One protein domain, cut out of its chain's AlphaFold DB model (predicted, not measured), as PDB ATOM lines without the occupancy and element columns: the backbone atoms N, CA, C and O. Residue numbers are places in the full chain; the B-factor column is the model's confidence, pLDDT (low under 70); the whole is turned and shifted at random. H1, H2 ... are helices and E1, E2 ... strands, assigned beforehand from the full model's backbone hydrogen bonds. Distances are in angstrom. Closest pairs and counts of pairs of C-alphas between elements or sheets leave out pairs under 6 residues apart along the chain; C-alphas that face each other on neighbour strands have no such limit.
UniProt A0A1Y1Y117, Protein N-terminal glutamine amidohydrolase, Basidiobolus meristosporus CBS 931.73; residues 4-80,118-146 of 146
ATOM      1  N   PHE A   4      91.817  65.806 126.733       48.31
ATOM      2  CA  PHE A   4      92.055  66.668 127.885       48.31
ATOM      3  C   PHE A   4      93.435  67.311 127.768       48.31
ATOM      4  O   PHE A   4      94.438  66.611 127.628       48.31
ATOM      5  N   ASN A   5      93.489  68.633 127.887       50.69
ATOM      6  CA  ASN A   5      94.716  69.413 127.917       50.69
ATOM      7  C   ASN A   5      94.747  70.251 129.198       50.69
ATOM      8  O   ASN A   5      93.765  70.901 129.536       50.69
ATOM      9  N   ARG A   6      95.861  70.264 129.929       44.59
ATOM     10  CA  ARG A   6      96.095  71.268 130.970       44.59
ATOM     11  C   ARG A   6      96.741  72.484 130.336       44.59
ATOM     12  O   ARG A   6      97.733  72.345 129.626       44.59
ATOM     13  N   ALA A   7      96.181  73.654 130.607       50.91
ATOM     14  CA  ALA A   7      96.801  74.923 130.270       50.91
ATOM     15  C   ALA A   7      97.332  75.550 131.559       50.91
ATOM     16  O   ALA A   7      96.583  75.759 132.517       50.91
ATOM     17  N   ILE A   8      98.634  75.814 131.590       53.81
ATOM     18  CA  ILE A   8      99.270  76.608 132.638       53.81
ATOM     19  C   ILE A   8      99.385  78.015 132.095       53.81
ATOM     20  O   ILE A   8      99.925  78.224 131.009       53.81
ATOM     21  N   HIS A   9      98.826  78.960 132.829       54.00
ATOM     22  CA  HIS A   9      98.654  80.311 132.362       54.00
ATOM     23  C   HIS A   9      98.901  81.344 133.466       54.00
ATOM     24  O   HIS A   9      98.528  81.130 134.616       54.00
ATOM     25  N   PHE A  10      99.494  82.484 133.116       42.09
ATOM     26  CA  PHE A  10      99.664  83.635 134.005       42.09
ATOM     27  C   PHE A  10      98.341  84.381 134.151       42.09
ATOM     28  O   PHE A  10      97.929  85.132 133.274       42.09
ATOM     29  N   ARG A  11      97.621  84.152 135.249       46.44
ATOM     30  CA  ARG A  11      96.237  84.615 135.330       46.44
ATOM     31  C   ARG A  11      96.104  86.042 135.862       46.44
ATOM     32  O   ARG A  11      96.562  86.364 136.954       46.44
ATOM     33  N   TRP A  12      95.323  86.812 135.106       43.22
ATOM     34  CA  TRP A  12      94.401  87.851 135.563       43.22
ATOM     35  C   TRP A  12      93.098  87.168 136.014       43.22
ATOM     36  O   TRP A  12      92.403  86.578 135.189       43.22
ATOM     37  N   THR A  13      92.774  87.153 137.313       40.88
ATOM     38  CA  THR A  13      91.483  86.590 137.778       40.88
ATOM     39  C   THR A  13      90.596  87.684 138.332       40.88
ATOM     40  O   THR A  13      91.038  88.410 139.221       40.88
ATOM     41  N   ARG A  14      89.336  87.751 137.894       39.50
ATOM     42  CA  ARG A  14      88.294  88.522 138.574       39.50
ATOM     43  C   ARG A  14      87.812  87.708 139.778       39.50
ATOM     44  O   ARG A  14      87.079  86.742 139.615       39.50
ATOM     45  N   VAL A  15      88.287  88.051 140.975       48.12
ATOM     46  CA  VAL A  15      87.955  87.326 142.221       48.12
ATOM     47  C   VAL A  15      86.593  87.769 142.770       48.12
ATOM     48  O   VAL A  15      85.990  87.043 143.543       48.12
ATOM     49  N   ASN A  16      86.098  88.942 142.348       45.16
ATOM     50  CA  ASN A  16      84.782  89.527 142.653       45.16
ATOM     51  C   ASN A  16      84.481  90.662 141.653       45.16
ATOM     52  O   ASN A  16      85.350  91.009 140.851       45.16
ATOM     53  N   ASN A  17      83.307  91.311 141.734       46.22
ATOM     54  CA  ASN A  17      82.870  92.375 140.807       46.22
ATOM     55  C   ASN A  17      83.897  93.513 140.561       46.22
ATOM     56  O   ASN A  17      83.771  94.202 139.549       46.22
ATOM     57  N   HIS A  18      84.935  93.667 141.399       45.53
ATOM     58  CA  HIS A  18      85.964  94.713 141.284       45.53
ATOM     59  C   HIS A  18      87.426  94.284 141.558       45.53
ATOM     60  O   HIS A  18      88.306  95.135 141.483       45.53
ATOM     61  N   ALA A  19      87.722  93.018 141.889       47.06
ATOM     62  CA  ALA A  19      89.061  92.627 142.368       47.06
ATOM     63  C   ALA A  19      89.837  91.767 141.360       47.06
ATOM     64  O   ALA A  19      89.324  90.749 140.893       47.06
ATOM     65  N   VAL A  20      91.082  92.165 141.082       57.69
ATOM     66  CA  VAL A  20      92.041  91.459 140.219       57.69
ATOM     67  C   VAL A  20      93.047  90.709 141.094       57.69
ATOM     68  O   VAL A  20      93.634  91.297 141.998       57.69
ATOM     69  N   SER A  21      93.266  89.421 140.826       58.00
ATOM     70  CA  SER A  21      94.378  88.654 141.406       58.00
ATOM     71  C   SER A  21      95.491  88.506 140.377       58.00
ATOM     72  O   SER A  21      95.250  87.972 139.292       58.00
ATOM     73  N   LEU A  22      96.687  88.979 140.744       64.31
ATOM     74  CA  LEU A  22      97.943  88.680 140.065       64.31
ATOM     75  C   LEU A  22      98.494  87.386 140.672       64.31
ATOM     76  O   LEU A  22      98.780  87.346 141.868       64.31
ATOM     77  N   LYS A  23      98.577  86.326 139.866       65.94
ATOM     78  CA  LYS A  23      99.157  85.042 140.276       65.94
ATOM     79  C   LYS A  23     100.444  84.786 139.503       65.94
ATOM     80  O   LYS A  23     100.478  85.019 138.296       65.94
ATOM     81  N   ASP A  24     101.437  84.214 140.179       77.50
ATOM     82  CA  ASP A  24     102.690  83.775 139.553       77.50
ATOM     83  C   ASP A  24     102.424  82.753 138.441       77.50
ATOM     84  O   ASP A  24     103.034  82.808 137.385       77.50
ATOM     85  N   TYR A  25     101.476  81.838 138.649       88.00
ATOM     86  CA  TYR A  25     100.910  80.970 137.619       88.00
ATOM     87  C   TYR A  25      99.531  80.463 138.067       88.00
ATOM     88  O   TYR A  25      99.184  80.484 139.249       88.00
ATOM     89  N   HIS A  26      98.728  79.993 137.119       89.81
ATOM     90  CA  HIS A  26      97.424  79.375 137.345       89.81
ATOM     91  C   HIS A  26      97.267  78.165 136.430       89.81
ATOM     92  O   HIS A  26      97.741  78.178 135.297       89.81
ATOM     93  N   VAL A  27      96.600  77.114 136.900       92.50
ATOM     94  CA  VAL A  27      96.408  75.886 136.120       92.50
ATOM     95  C   VAL A  27      94.923  75.649 135.919       92.50
ATOM     96  O   VAL A  27      94.169  75.582 136.885       92.50
ATOM     97  N   ILE A  28      94.525  75.470 134.663       94.69
ATOM     98  CA  ILE A  28      93.175  75.046 134.284       94.69
ATOM     99  C   ILE A  28      93.238  73.746 133.492       94.69
ATOM    100  O   ILE A  28      94.232  73.442 132.821       94.69
ATOM    101  N   LEU A  29      92.158  72.977 133.548       96.38
ATOM    102  CA  LEU A  29      91.947  71.848 132.651       96.38
ATOM    103  C   LEU A  29      90.994  72.285 131.538       96.38
ATOM    104  O   LEU A  29      89.908  72.783 131.810       96.38
ATOM    105  N   VAL A  30      91.393  72.074 130.290       96.06
ATOM    106  CA  VAL A  30      90.586  72.325 129.099       96.06
ATOM    107  C   VAL A  30      90.291  70.989 128.427       96.06
ATOM    108  O   VAL A  30      91.195  70.276 127.989       96.06
ATOM    109  N   TRP A  31      89.019  70.622 128.354       95.44
ATOM    110  CA  TRP A  31      88.570  69.497 127.542       95.44
ATOM    111  C   TRP A  31      88.241  69.999 126.144       95.44
ATOM    112  O   TRP A  31      87.371  70.853 125.996       95.44
ATOM    113  N   LYS A  32      88.920  69.469 125.126       93.06
ATOM    114  CA  LYS A  32      88.683  69.808 123.723       93.06
ATOM    115  C   LYS A  32      87.810  68.732 123.085       93.06
ATOM    116  O   LYS A  32      88.298  67.649 122.766       93.06
ATOM    117  N   GLY A  33      86.519  69.019 122.937       89.94
ATOM    118  CA  GLY A  33      85.535  68.150 122.286       89.94
ATOM    119  C   GLY A  33      84.847  68.836 121.107       89.94
ATOM    120  O   GLY A  33      85.470  69.617 120.401       89.94
ATOM    121  N   ALA A  34      83.556  68.551 120.899       88.94
ATOM    122  CA  ALA A  34      82.739  69.285 119.920       88.94
ATOM    123  C   ALA A  34      82.591  70.774 120.290       88.94
ATOM    124  O   ALA A  34      82.505  71.626 119.416       88.94
ATOM    125  N   ALA A  35      82.601  71.061 121.590       90.75
ATOM    126  CA  ALA A  35      82.825  72.379 122.159       90.75
ATOM    127  C   ALA A  35      83.873  72.239 123.267       90.75
ATOM    128  O   ALA A  35      83.864  71.244 124.001       90.75
ATOM    129  N   SER A  36      84.779  73.206 123.387       96.25
ATOM    130  CA  SER A  36      85.780  73.196 124.451       96.25
ATOM    131  C   SER A  36      85.170  73.620 125.789       96.25
ATOM    132  O   SER A  36      84.369  74.556 125.855       96.25
ATOM    133  N   LEU A  37      85.568  72.944 126.865       96.81
ATOM    134  CA  LEU A  37      85.108  73.192 128.232       96.81
ATOM    135  C   LEU A  37      86.299  73.443 129.157       96.81
ATOM    136  O   LEU A  37      87.283  72.707 129.108       96.81
ATOM    137  N   VAL A  38      86.188  74.440 130.029       96.31
ATOM    138  CA  VAL A  38      87.192  74.794 131.034       96.31
ATOM    139  C   VAL A  38      86.729  74.344 132.415       96.31
ATOM    140  O   VAL A  38      85.622  74.648 132.855       96.31
ATOM    141  N   TYR A  39      87.612  73.646 133.113       95.75
ATOM    142  CA  TYR A  39      87.475  73.251 134.505       95.75
ATOM    143  C   TYR A  39      88.510  74.041 135.301       95.75
ATOM    144  O   TYR A  39      89.710  73.749 135.267       95.75
ATOM    145  N   ASP A  40      88.030  75.060 136.002       93.50
ATOM    146  CA  ASP A  40      88.829  75.912 136.869       93.50
ATOM    147  C   ASP A  40      88.221  75.919 138.272       93.50
ATOM    148  O   ASP A  40      87.167  76.510 138.494       93.50
ATOM    149  N   PHE A  41      88.890  75.252 139.212       89.56
ATOM    150  CA  PHE A  41      88.428  75.136 140.598       89.56
ATOM    151  C   PHE A  41      88.507  76.454 141.382       89.56
ATOM    152  O   PHE A  41      87.907  76.548 142.450       89.56
ATOM    153  N   ASP A  42      89.222  77.461 140.865       87.88
ATOM    154  CA  ASP A  42      89.327  78.784 141.490       87.88
ATOM    155  C   ASP A  42      88.354  79.814 140.878       87.88
ATOM    156  O   ASP A  42      88.388  80.988 141.253       87.88
ATOM    157  N   SER A  43      87.525  79.421 139.903       87.38
ATOM    158  CA  SER A  43      86.579  80.324 139.234       87.38
ATOM    159  C   SER A  43      85.233  80.408 139.952       87.38
ATOM    160  O   SER A  43      84.769  79.436 140.538       87.38
ATOM    161  N   ILE A  44      84.560  81.555 139.812       88.69
ATOM    162  CA  ILE A  44      83.139  81.731 140.171       88.69
ATOM    163  C   ILE A  44      82.181  81.445 138.998       88.69
ATOM    164  O   ILE A  44      80.965  81.523 139.161       88.69
ATOM    165  N   LEU A  45      82.723  81.180 137.805       91.81
ATOM    166  CA  LEU A  45      81.957  80.818 136.607       91.81
ATOM    167  C   LEU A  45      81.381  79.393 136.729       91.81
ATOM    168  O   LEU A  45      81.793  78.649 137.624       91.81
ATOM    169  N   PRO A  46      80.460  78.977 135.834       94.38
ATOM    170  CA  PRO A  46      79.977  77.599 135.802       94.38
ATOM    171  C   PRO A  46      81.118  76.571 135.776       94.38
ATOM    172  O   PRO A  46      82.188  76.827 135.227       94.38
ATOM    173  N   PHE A  47      80.892  75.389 136.350       94.69
ATOM    174  CA  PHE A  47      81.890  74.320 136.396       94.69
ATOM    175  C   PHE A  47      81.314  73.009 135.818       94.69
ATOM    176  O   PHE A  47      80.492  72.376 136.486       94.69
ATOM    177  N   PRO A  48      81.732  72.574 134.608       96.44
ATOM    178  CA  PRO A  48      82.646  73.269 133.693       96.44
ATOM    179  C   PRO A  48      82.026  74.518 133.044       96.44
ATOM    180  O   PRO A  48      80.810  74.617 132.897       96.44
ATOM    181  N   CYS A  49      82.881  75.439 132.598       95.75
ATOM    182  CA  CYS A  49      82.505  76.641 131.853       95.75
ATOM    183  C   CYS A  49      82.764  76.427 130.351       95.75
ATOM    184  O   CYS A  49      83.829  75.905 130.001       95.75
ATOM    185  N   PRO A  50      81.865  76.827 129.438       96.44
ATOM    186  CA  PRO A  50      82.185  76.904 128.013       96.44
ATOM    187  C   PRO A  50      83.445  77.743 127.770       96.44
ATOM    188  O   PRO A  50      83.579  78.829 128.327       96.44
ATOM    189  N   PHE A  51      84.372  77.270 126.928       94.56
ATOM    190  CA  PHE A  51      85.670  77.934 126.725       94.56
ATOM    191  C   PHE A  51      85.532  79.408 126.337       94.56
ATOM    192  O   PHE A  51      86.177  80.265 126.936       94.56
ATOM    193  N   LYS A  52      84.628  79.708 125.399       93.06
ATOM    194  CA  LYS A  52      84.343  81.079 124.971       93.06
ATOM    195  C   LYS A  52      83.884  81.965 126.135       93.06
ATOM    196  O   LYS A  52      84.446  83.036 126.334       93.06
ATOM    197  N   GLU A  53      82.928  81.490 126.932       92.94
ATOM    198  CA  GLU A  53      82.424  82.207 128.111       92.94
ATOM    199  C   GLU A  53      83.531  82.413 129.154       92.94
ATOM    200  O   GLU A  53      83.666  83.504 129.715       92.94
ATOM    201  N   TYR A  54      84.369  81.394 129.379       92.81
ATOM    202  CA  TYR A  54      85.500  81.484 130.296       92.81
ATOM    203  C   TYR A  54      86.483  82.569 129.846       92.81
ATOM    204  O   TYR A  54      86.870  83.419 130.650       92.81
ATOM    205  N   CYS A  55      86.861  82.580 128.566       89.69
ATOM    206  CA  CYS A  55      87.768  83.575 128.005       89.69
ATOM    207  C   CYS A  55      87.180  84.988 128.101       89.69
ATOM    208  O   CYS A  55      87.828  85.863 128.661       89.69
ATOM    209  N   GLU A  56      85.936  85.207 127.674       88.00
ATOM    210  CA  GLU A  56      85.282  86.526 127.725       88.00
ATOM    211  C   GLU A  56      85.209  87.119 129.145       88.00
ATOM    212  O   GLU A  56      85.276  88.337 129.316       88.00
ATOM    213  N   ASN A  57      85.113  86.271 130.175       86.81
ATOM    214  CA  ASN A  57      84.993  86.704 131.570       86.81
ATOM    215  C   ASN A  57      86.315  86.710 132.358       86.81
ATOM    216  O   ASN A  57      86.375  87.300 133.442       86.81
ATOM    217  N   THR A  58      87.371  86.058 131.859       81.88
ATOM    218  CA  THR A  58      88.661  85.937 132.573       81.88
ATOM    219  C   THR A  58      89.839  86.557 131.831       81.88
ATOM    220  O   THR A  58      90.857  86.864 132.450       81.88
ATOM    221  N   ILE A  59      89.696  86.802 130.531       78.75
ATOM    222  CA  ILE A  59      90.699  87.422 129.674       78.75
ATOM    223  C   ILE A  59      90.209  88.841 129.356       78.75
ATOM    224  O   ILE A  59      89.335  88.999 128.506       78.75
ATOM    225  N   PRO A  60      90.712  89.903 130.024       67.69
ATOM    226  CA  PRO A  60      90.297  91.258 129.697       67.69
ATOM    227  C   PRO A  60      90.769  91.583 128.284       67.69
ATOM    228  O   PRO A  60      91.971  91.619 128.031       67.69
ATOM    229  N   SER A  61      89.826  91.811 127.377       64.88
ATOM    230  CA  SER A  61      90.088  92.283 126.013       64.88
ATOM    231  C   SER A  61      90.118  93.813 125.918       64.88
ATOM    232  O   SER A  61      90.640  94.368 124.959       64.88
ATOM    233  N   ALA A  62      89.565  94.509 126.917       59.28
ATOM    234  CA  ALA A  62      89.335  95.955 126.881       59.28
ATOM    235  C   ALA A  62      90.433  96.802 127.551       59.28
ATOM    236  O   ALA A  62      90.334  98.028 127.550       59.28
ATOM    237  N   ILE A  63      91.453  96.180 128.152       65.75
ATOM    238  CA  ILE A  63      92.518  96.891 128.869       65.75
ATOM    239  C   ILE A  63      93.838  96.629 128.144       65.75
ATOM    240  O   ILE A  63      94.288  95.483 128.152       65.75
ATOM    241  N   PRO A  64      94.476  97.648 127.539       70.25
ATOM    242  CA  PRO A  64      95.822  97.490 127.015       70.25
ATOM    243  C   PRO A  64      96.766  97.195 128.182       70.25
ATOM    244  O   PRO A  64      96.970  98.028 129.070       70.25
ATOM    245  N   LEU A  65      97.290  95.974 128.205       71.44
ATOM    246  CA  LEU A  65      98.273  95.537 129.182       71.44
ATOM    247  C   LEU A  65      99.677  95.874 128.659       71.44
ATOM    248  O   LEU A  65      99.934  95.711 127.469       71.44
ATOM    249  N   PRO A  66     100.603  96.336 129.515       73.75
ATOM    250  CA  PRO A  66     102.020  96.342 129.171       73.75
ATOM    251  C   PRO A  66     102.491  94.947 128.737       73.75
ATOM    252  O   PRO A  66     102.049  93.958 129.321       73.75
ATOM    253  N   ASP A  67     103.447  94.868 127.805       73.44
ATOM    254  CA  ASP A  67     103.945  93.594 127.248       73.44
ATOM    255  C   ASP A  67     104.396  92.587 128.317       73.44
ATOM    256  O   ASP A  67     104.237  91.381 128.159       73.44
ATOM    257  N   ILE A  68     104.913  93.078 129.448       72.38
ATOM    258  CA  ILE A  68     105.334  92.245 130.587       72.38
ATOM    259  C   ILE A  68     104.176  91.489 131.260       72.38
ATOM    260  O   ILE A  68     104.413  90.541 132.004       72.38
ATOM    261  N   PHE A  69     102.934  91.910 131.018       74.31
ATOM    262  CA  PHE A  69     101.713  91.275 131.508       74.31
ATOM    263  C   PHE A  69     100.972  90.515 130.404       74.31
ATOM    264  O   PHE A  69      99.879  89.999 130.652       74.31
ATOM    265  N   HIS A  70     101.545  90.428 129.197       80.00
ATOM    266  CA  HIS A  70     101.019  89.552 128.164       80.00
ATOM    267  C   HIS A  70     101.158  88.088 128.558       80.00
ATOM    268  O   HIS A  70     102.037  87.645 129.298       80.00
ATOM    269  N   ARG A  71     100.204  87.335 128.048       84.81
ATOM    270  CA  ARG A  71      99.775  86.071 128.597       84.81
ATOM    271  C   ARG A  71     100.248  84.936 127.704       84.81
ATOM    272  O   ARG A  71      99.897  84.875 126.534       84.81
ATOM    273  N   ASN A  72     101.024  84.027 128.290       88.81
ATOM    274  CA  ASN A  72     101.484  82.804 127.635       88.81
ATOM    275  C   ASN A  72     100.845  81.576 128.284       88.81
ATOM    276  O   ASN A  72     100.647  81.531 129.501       88.81
ATOM    277  N   TYR A  73     100.522  80.585 127.462       92.94
ATOM    278  CA  TYR A  73      99.786  79.389 127.841       92.94
ATOM    279  C   TYR A  73     100.620  78.159 127.502       92.94
ATOM    280  O   TYR A  73     100.801  77.837 126.329       92.94
ATOM    281  N   ARG A  74     101.089  77.418 128.508       95.31
ATOM    282  CA  ARG A  74     101.663  76.090 128.274       95.31
ATOM    283  C   ARG A  74     100.544  75.060 128.224       95.31
ATOM    284  O   ARG A  74      99.941  74.754 129.250       95.31
ATOM    285  N   VAL A  75     100.273  74.530 127.036       96.00
ATOM    286  CA  VAL A  75      99.252  73.517 126.757       96.00
ATOM    287  C   VAL A  75      99.892  72.134 126.726       96.00
ATOM    288  O   VAL A  75     100.728  71.847 125.870       96.00
ATOM    289  N   ILE A  76      99.477  71.273 127.651       95.69
ATOM    290  CA  ILE A  76     100.039  69.941 127.894       95.69
ATOM    291  C   ILE A  76      98.909  68.925 127.823       95.69
ATOM    292  O   ILE A  76      97.888  69.112 128.485       95.69
ATOM    293  N   SER A  77      99.074  67.829 127.084       95.19
ATOM    294  CA  SER A  77      98.074  66.759 127.125       95.19
ATOM    295  C   SER A  77      97.968  66.195 128.546       95.19
ATOM    296  O   SER A  77      98.954  66.119 129.283       95.19
ATOM    297  N   ALA A  78      96.771  65.785 128.960       94.19
ATOM    298  CA  ALA A  78      96.572  65.219 130.293       94.19
ATOM    299  C   ALA A  78      97.430  63.966 130.516       94.19
ATOM    300  O   ALA A  78      97.939  63.771 131.617       94.19
ATOM    301  N   ALA A  79      97.638  63.165 129.466       93.69
ATOM    302  CA  ALA A  79      98.518  62.003 129.508       93.69
ATOM    303  C   ALA A  79      99.974  62.399 129.795       93.69
ATOM    304  O   ALA A  79     100.580  61.840 130.705       93.69
ATOM    305  N   ALA A  80     100.512  63.399 129.085       94.19
ATOM    306  CA  ALA A  80     101.865  63.889 129.335       94.19
ATOM    307  C   ALA A  80     101.985  64.484 130.743       94.19
ATOM    308  O   ALA A  80     102.901  64.126 131.471       94.19
ATOM    309  N   PRO A 118     109.191  74.069 137.904       94.50
ATOM    310  CA  PRO A 118     109.813  75.165 137.158       94.50
ATOM    311  C   PRO A 118     109.736  75.010 135.631       94.50
ATOM    312  O   PRO A 118     109.506  75.986 134.931       94.50
ATOM    313  N   VAL A 119     109.837  73.784 135.106       93.62
ATOM    314  CA  VAL A 119     109.726  73.498 133.663       93.62
ATOM    315  C   VAL A 119     108.300  73.729 133.150       93.62
ATOM    316  O   VAL A 119     108.101  74.163 132.019       93.62
ATOM    317  N   PHE A 120     107.302  73.453 133.990       93.31
ATOM    318  CA  PHE A 120     105.886  73.626 133.667       93.31
ATOM    319  C   PHE A 120     105.449  75.100 133.680       93.31
ATOM    320  O   PHE A 120     104.507  75.457 132.977       93.31
ATOM    321  N   ILE A 121     106.115  75.953 134.461       91.94
ATOM    322  CA  ILE A 121     105.821  77.395 134.528       91.94
ATOM    323  C   ILE A 121     106.711  78.231 133.596       91.94
ATOM    324  O   ILE A 121     106.376  79.377 133.308       91.94
ATOM    325  N   ASP A 122     107.818  77.669 133.105       90.12
ATOM    326  CA  ASP A 122     108.695  78.312 132.126       90.12
ATOM    327  C   ASP A 122     107.969  78.474 130.779       90.12
ATOM    328  O   ASP A 122     107.472  77.502 130.208       90.12
ATOM    329  N   MET A 123     107.918  79.706 130.270       90.19
ATOM    330  CA  MET A 123     107.313  80.061 128.977       90.19
ATOM    331  C   MET A 123     108.346  80.523 127.937       90.19
ATOM    332  O   MET A 123     107.969  80.991 126.868       90.19
ATOM    333  N   ILE A 124     109.638  80.425 128.254       89.19
ATOM    334  CA  ILE A 124     110.759  80.871 127.418       89.19
ATOM    335  C   ILE A 124     111.490  79.660 126.831       89.19
ATOM    336  O   ILE A 124     111.836  79.660 125.650       89.19
ATOM    337  N   ASN A 125     111.692  78.609 127.630       89.88
ATOM    338  CA  ASN A 125     112.352  77.380 127.188       89.88
ATOM    339  C   ASN A 125     111.348  76.238 126.982       89.88
ATOM    340  O   ASN A 125     110.194  76.296 127.409       89.88
ATOM    341  N   ASN A 126     111.789  75.156 126.328       86.56
ATOM    342  CA  ASN A 126     110.954  73.978 126.046       86.56
ATOM    343  C   ASN A 126     109.610  74.359 125.398       86.56
ATOM    344  O   ASN A 126     108.550  73.879 125.809       86.56
ATOM    345  N   LEU A 127     109.660  75.271 124.418       89.94
ATOM    346  CA  LEU A 127     108.475  75.849 123.776       89.94
ATOM    347  C   LEU A 127     107.616  74.802 123.066       89.94
ATOM    348  O   LEU A 127     106.413  74.995 122.925       89.94
ATOM    349  N   GLN A 128     108.220  73.688 122.647       91.25
ATOM    350  CA  GLN A 128     107.530  72.497 122.169       91.25
ATOM    351  C   GLN A 128     108.230  71.251 122.710       91.25
ATOM    352  O   GLN A 128     109.438  71.079 122.553       91.25
ATOM    353  N   SER A 129     107.471  70.385 123.374       91.38
ATOM    354  CA  SER A 129     107.960  69.152 123.975       91.38
ATOM    355  C   SER A 129     106.838  68.126 124.060       91.38
ATOM    356  O   SER A 129     105.724  68.442 124.471       91.38
ATOM    357  N   ASN A 130     107.144  66.863 123.764       87.50
ATOM    358  CA  ASN A 130     106.196  65.771 123.997       87.50
ATOM    359  C   ASN A 130     105.926  65.557 125.498       87.50
ATOM    360  O   ASN A 130     104.835  65.141 125.872       87.50
ATOM    361  N   ALA A 131     106.908  65.858 126.354       89.94
ATOM    362  CA  ALA A 131     106.817  65.677 127.802       89.94
ATOM    363  C   ALA A 131     106.125  66.852 128.508       89.94
ATOM    364  O   ALA A 131     105.416  66.648 129.493       89.94
ATOM    365  N   TYR A 132     106.334  68.074 128.005       89.88
ATOM    366  CA  TYR A 132     105.929  69.319 128.674       89.88
ATOM    367  C   TYR A 132     104.991  70.193 127.834       89.88
ATOM    368  O   TYR A 132     104.736  71.346 128.180       89.88
ATOM    369  N   GLY A 133     104.473  69.662 126.727       93.19
ATOM    370  CA  GLY A 133     103.534  70.358 125.860       93.19
ATOM    371  C   GLY A 133     104.155  71.509 125.070       93.19
ATOM    372  O   GLY A 133     105.366  71.566 124.853       93.19
ATOM    373  N   LYS A 134     103.299  72.429 124.624       94.81
ATOM    374  CA  LYS A 134     103.677  73.598 123.821       94.81
ATOM    375  C   LYS A 134     103.294  74.902 124.506       94.81
ATOM    376  O   LYS A 134     102.268  74.951 125.176       94.81
ATOM    377  N   VAL A 135     104.084  75.949 124.312       94.94
ATOM    378  CA  VAL A 135     103.761  77.309 124.761       94.94
ATOM    379  C   VAL A 135     103.078  78.049 123.618       94.94
ATOM    380  O   VAL A 135     103.584  78.045 122.499       94.94
ATOM    381  N   LEU A 136     101.925  78.643 123.905       93.88
ATOM    382  CA  LEU A 136     101.119  79.436 122.985       93.88
ATOM    383  C   LEU A 136     100.983  80.861 123.518       93.88
ATOM    384  O   LEU A 136     100.803  81.058 124.724       93.88
ATOM    385  N   LYS A 137     101.006  81.839 122.617       91.06
ATOM    386  CA  LYS A 137     100.506  83.186 122.895       91.06
ATOM    387  C   LYS A 137      98.986  83.179 123.020       91.06
ATOM    388  O   LYS A 137      98.322  82.190 122.711       91.06
ATOM    389  N   GLU A 138      98.432  84.290 123.488       89.25
ATOM    390  CA  GLU A 138      96.992  84.437 123.686       89.25
ATOM    391  C   GLU A 138      96.183  84.185 122.415       89.25
ATOM    392  O   GLU A 138      95.240  83.397 122.462       89.25
ATOM    393  N   GLU A 139      96.570  84.767 121.277       90.56
ATOM    394  CA  GLU A 139      95.831  84.566 120.027       90.56
ATOM    395  C   GLU A 139      95.853  83.093 119.597       90.56
ATOM    396  O   GLU A 139      94.817  82.523 119.259       90.56
ATOM    397  N   GLU A 140      97.017  82.449 119.702       93.81
ATOM    398  CA  GLU A 140      97.202  81.037 119.359       93.81
ATOM    399  C   GLU A 140      96.425  80.109 120.307       93.81
ATOM    400  O   GLU A 140      95.923  79.064 119.893       93.81
ATOM    401  N   PHE A 141      96.318  80.463 121.591       93.06
ATOM    402  CA  PHE A 141      95.541  79.715 122.579       93.06
ATOM    403  C   PHE A 141      94.037  79.809 122.305       93.06
ATOM    404  O   PHE A 141      93.340  78.791 122.358       93.06
ATOM    405  N   LEU A 142      93.555  81.015 121.988       92.56
ATOM    406  CA  LEU A 142      92.163  81.258 121.623       92.56
ATOM    407  C   LEU A 142      91.797  80.525 120.331       92.56
ATOM    408  O   LEU A 142      90.762  79.873 120.292       92.56
ATOM    409  N   GLU A 143      92.661  80.555 119.316       94.31
ATOM    410  CA  GLU A 143      92.460  79.800 118.073       94.31
ATOM    411  C   GLU A 143      92.494  78.284 118.308       94.31
ATOM    412  O   GLU A 143      91.715  77.531 117.725       94.31
ATOM    413  N   TYR A 144      93.376  77.804 119.188       93.75
ATOM    414  CA  TYR A 144      93.532  76.371 119.409       93.75
ATOM    415  C   TYR A 144      92.331  75.722 120.116       93.75
ATOM    416  O   TYR A 144      92.096  74.525 119.912       93.75
ATOM    417  N   PHE A 145      91.591  76.457 120.949       93.50
ATOM    418  CA  PHE A 145      90.466  75.925 121.733       93.50
ATOM    419  C   PHE A 145      89.099  76.546 121.412       93.50
ATOM    420  O   PHE A 145      88.094  75.998 121.881       93.50
ATOM    421  N   GLY A 146      89.068  77.657 120.673       86.38
ATOM    422  CA  GLY A 146      87.855  78.356 120.241       86.38
ATOM    423  C   GLY A 146      87.031  77.622 119.195       86.38
ATOM    424  O   GLY A 146      87.491  76.585 118.663       86.38
TER     425      GLY A 146
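AT A GLANCE: This is residues 4 to 80 and 118 to 146 of the 146 residues of the protein "Protein N-terminal glutamine amidohydrolase" of Basidiobolus meristosporus CBS 931.73 (UniProt A0A1Y1Y117). A strongly twisted sheet of five strands curls round one helix, H3, while a second helix, H1, sits beside the sheet's edge strand E5. From E1 the chain turns off the sheet into a small separate hairpin, E2 and E3, and the loop of residues 61 to 68 sticks out. The printed part has 106 residues, with three named helices and seven named strands in the order E1 E2 E3 E4 E5 H1 E6 H2 E7 H3; the large sheet runs E5 E4 E1 E6 E7, all antiparallel, and the class is mixed, helices and strands. The whole is compact, with a radius of gyration of the C-alphas of 13.3 A and spans of 39 by 33 by 22 A.

HOW THE PARTS SIT: Begin at inner strand E1, residues 4 to 9: beside it is E4, residues 26 to 32, antiparallel, with N 7 and O 28 3.0 A apart. On E1's other side look for E6, residues 72 to 77, antiparallel, with N 8 and O 74 at 2.9 A. The edge strands are E5, residues 36 to 39, which forms a hairpin with E4 and has N 37 and O 31 at 2.9 A, and E7, residues 133 to 137, antiparallel to E6, with N 73 and O 136 at 2.8 A. The sheet curls round H3, residues 138 to 145; the closest C-alphas of E6 and H3 are those of Asn 72 and Glu 138, 6.2 A apart. H1, residues 51 to 58, is on the sheet at a height of 6.9 A but over none of its strands; the C-alphas of Leu 37 and Phe 51 are 5.0 A apart, the closest of E5 and H1. H1 and H3 make two layers with the sheet, helices on one face of it; they are close but not clearly touching, at a shallow tilt of 31 degrees, opposite ways, with the C-alphas of Phe 51 and Phe 145 7.2 A apart. H2, residues 118 to 121, only grazes the sheet with residues 120 to 121. E1 runs on into E2, residues 12 to 16, at 91 degrees; E2 forms a hairpin with E3, residues 19 to 22, with N 15 and O 19 at 2.9 A. In H1 and H3 every O i to N i+4 pair is within hydrogen-bond range; H2 is too short for such a pair, and its one O i to N i+3 pair is within range.

IN THESE COORDINATES: Find C-alpha 4 at (92.055, 66.668, 127.885), where E1 begins and runs 15.8 A. E4 runs 18.8 A, E6 16.4 A, E7 13.5 A and E2 12.1 A. H1 begins at C-alpha 51 (85.670, 77.934, 126.725), and H3, 10.9 A long, ends at C-alpha 145 (90.466, 75.925, 121.733).

THE WHOLE: The C-alphas of His 18 and Asn 130, the two farthest apart, are 39.3 A apart. Residues 81 to 117 are not printed, and C-alphas 80 and 118 are 15.9 A apart across the cut. The links E5 to H1, H1 to E6 and H2 to E7 are long. Confidence is under 70 at residues 4 to 23 and 60 to 63; the mean pLDDT of the printed part is 81.5.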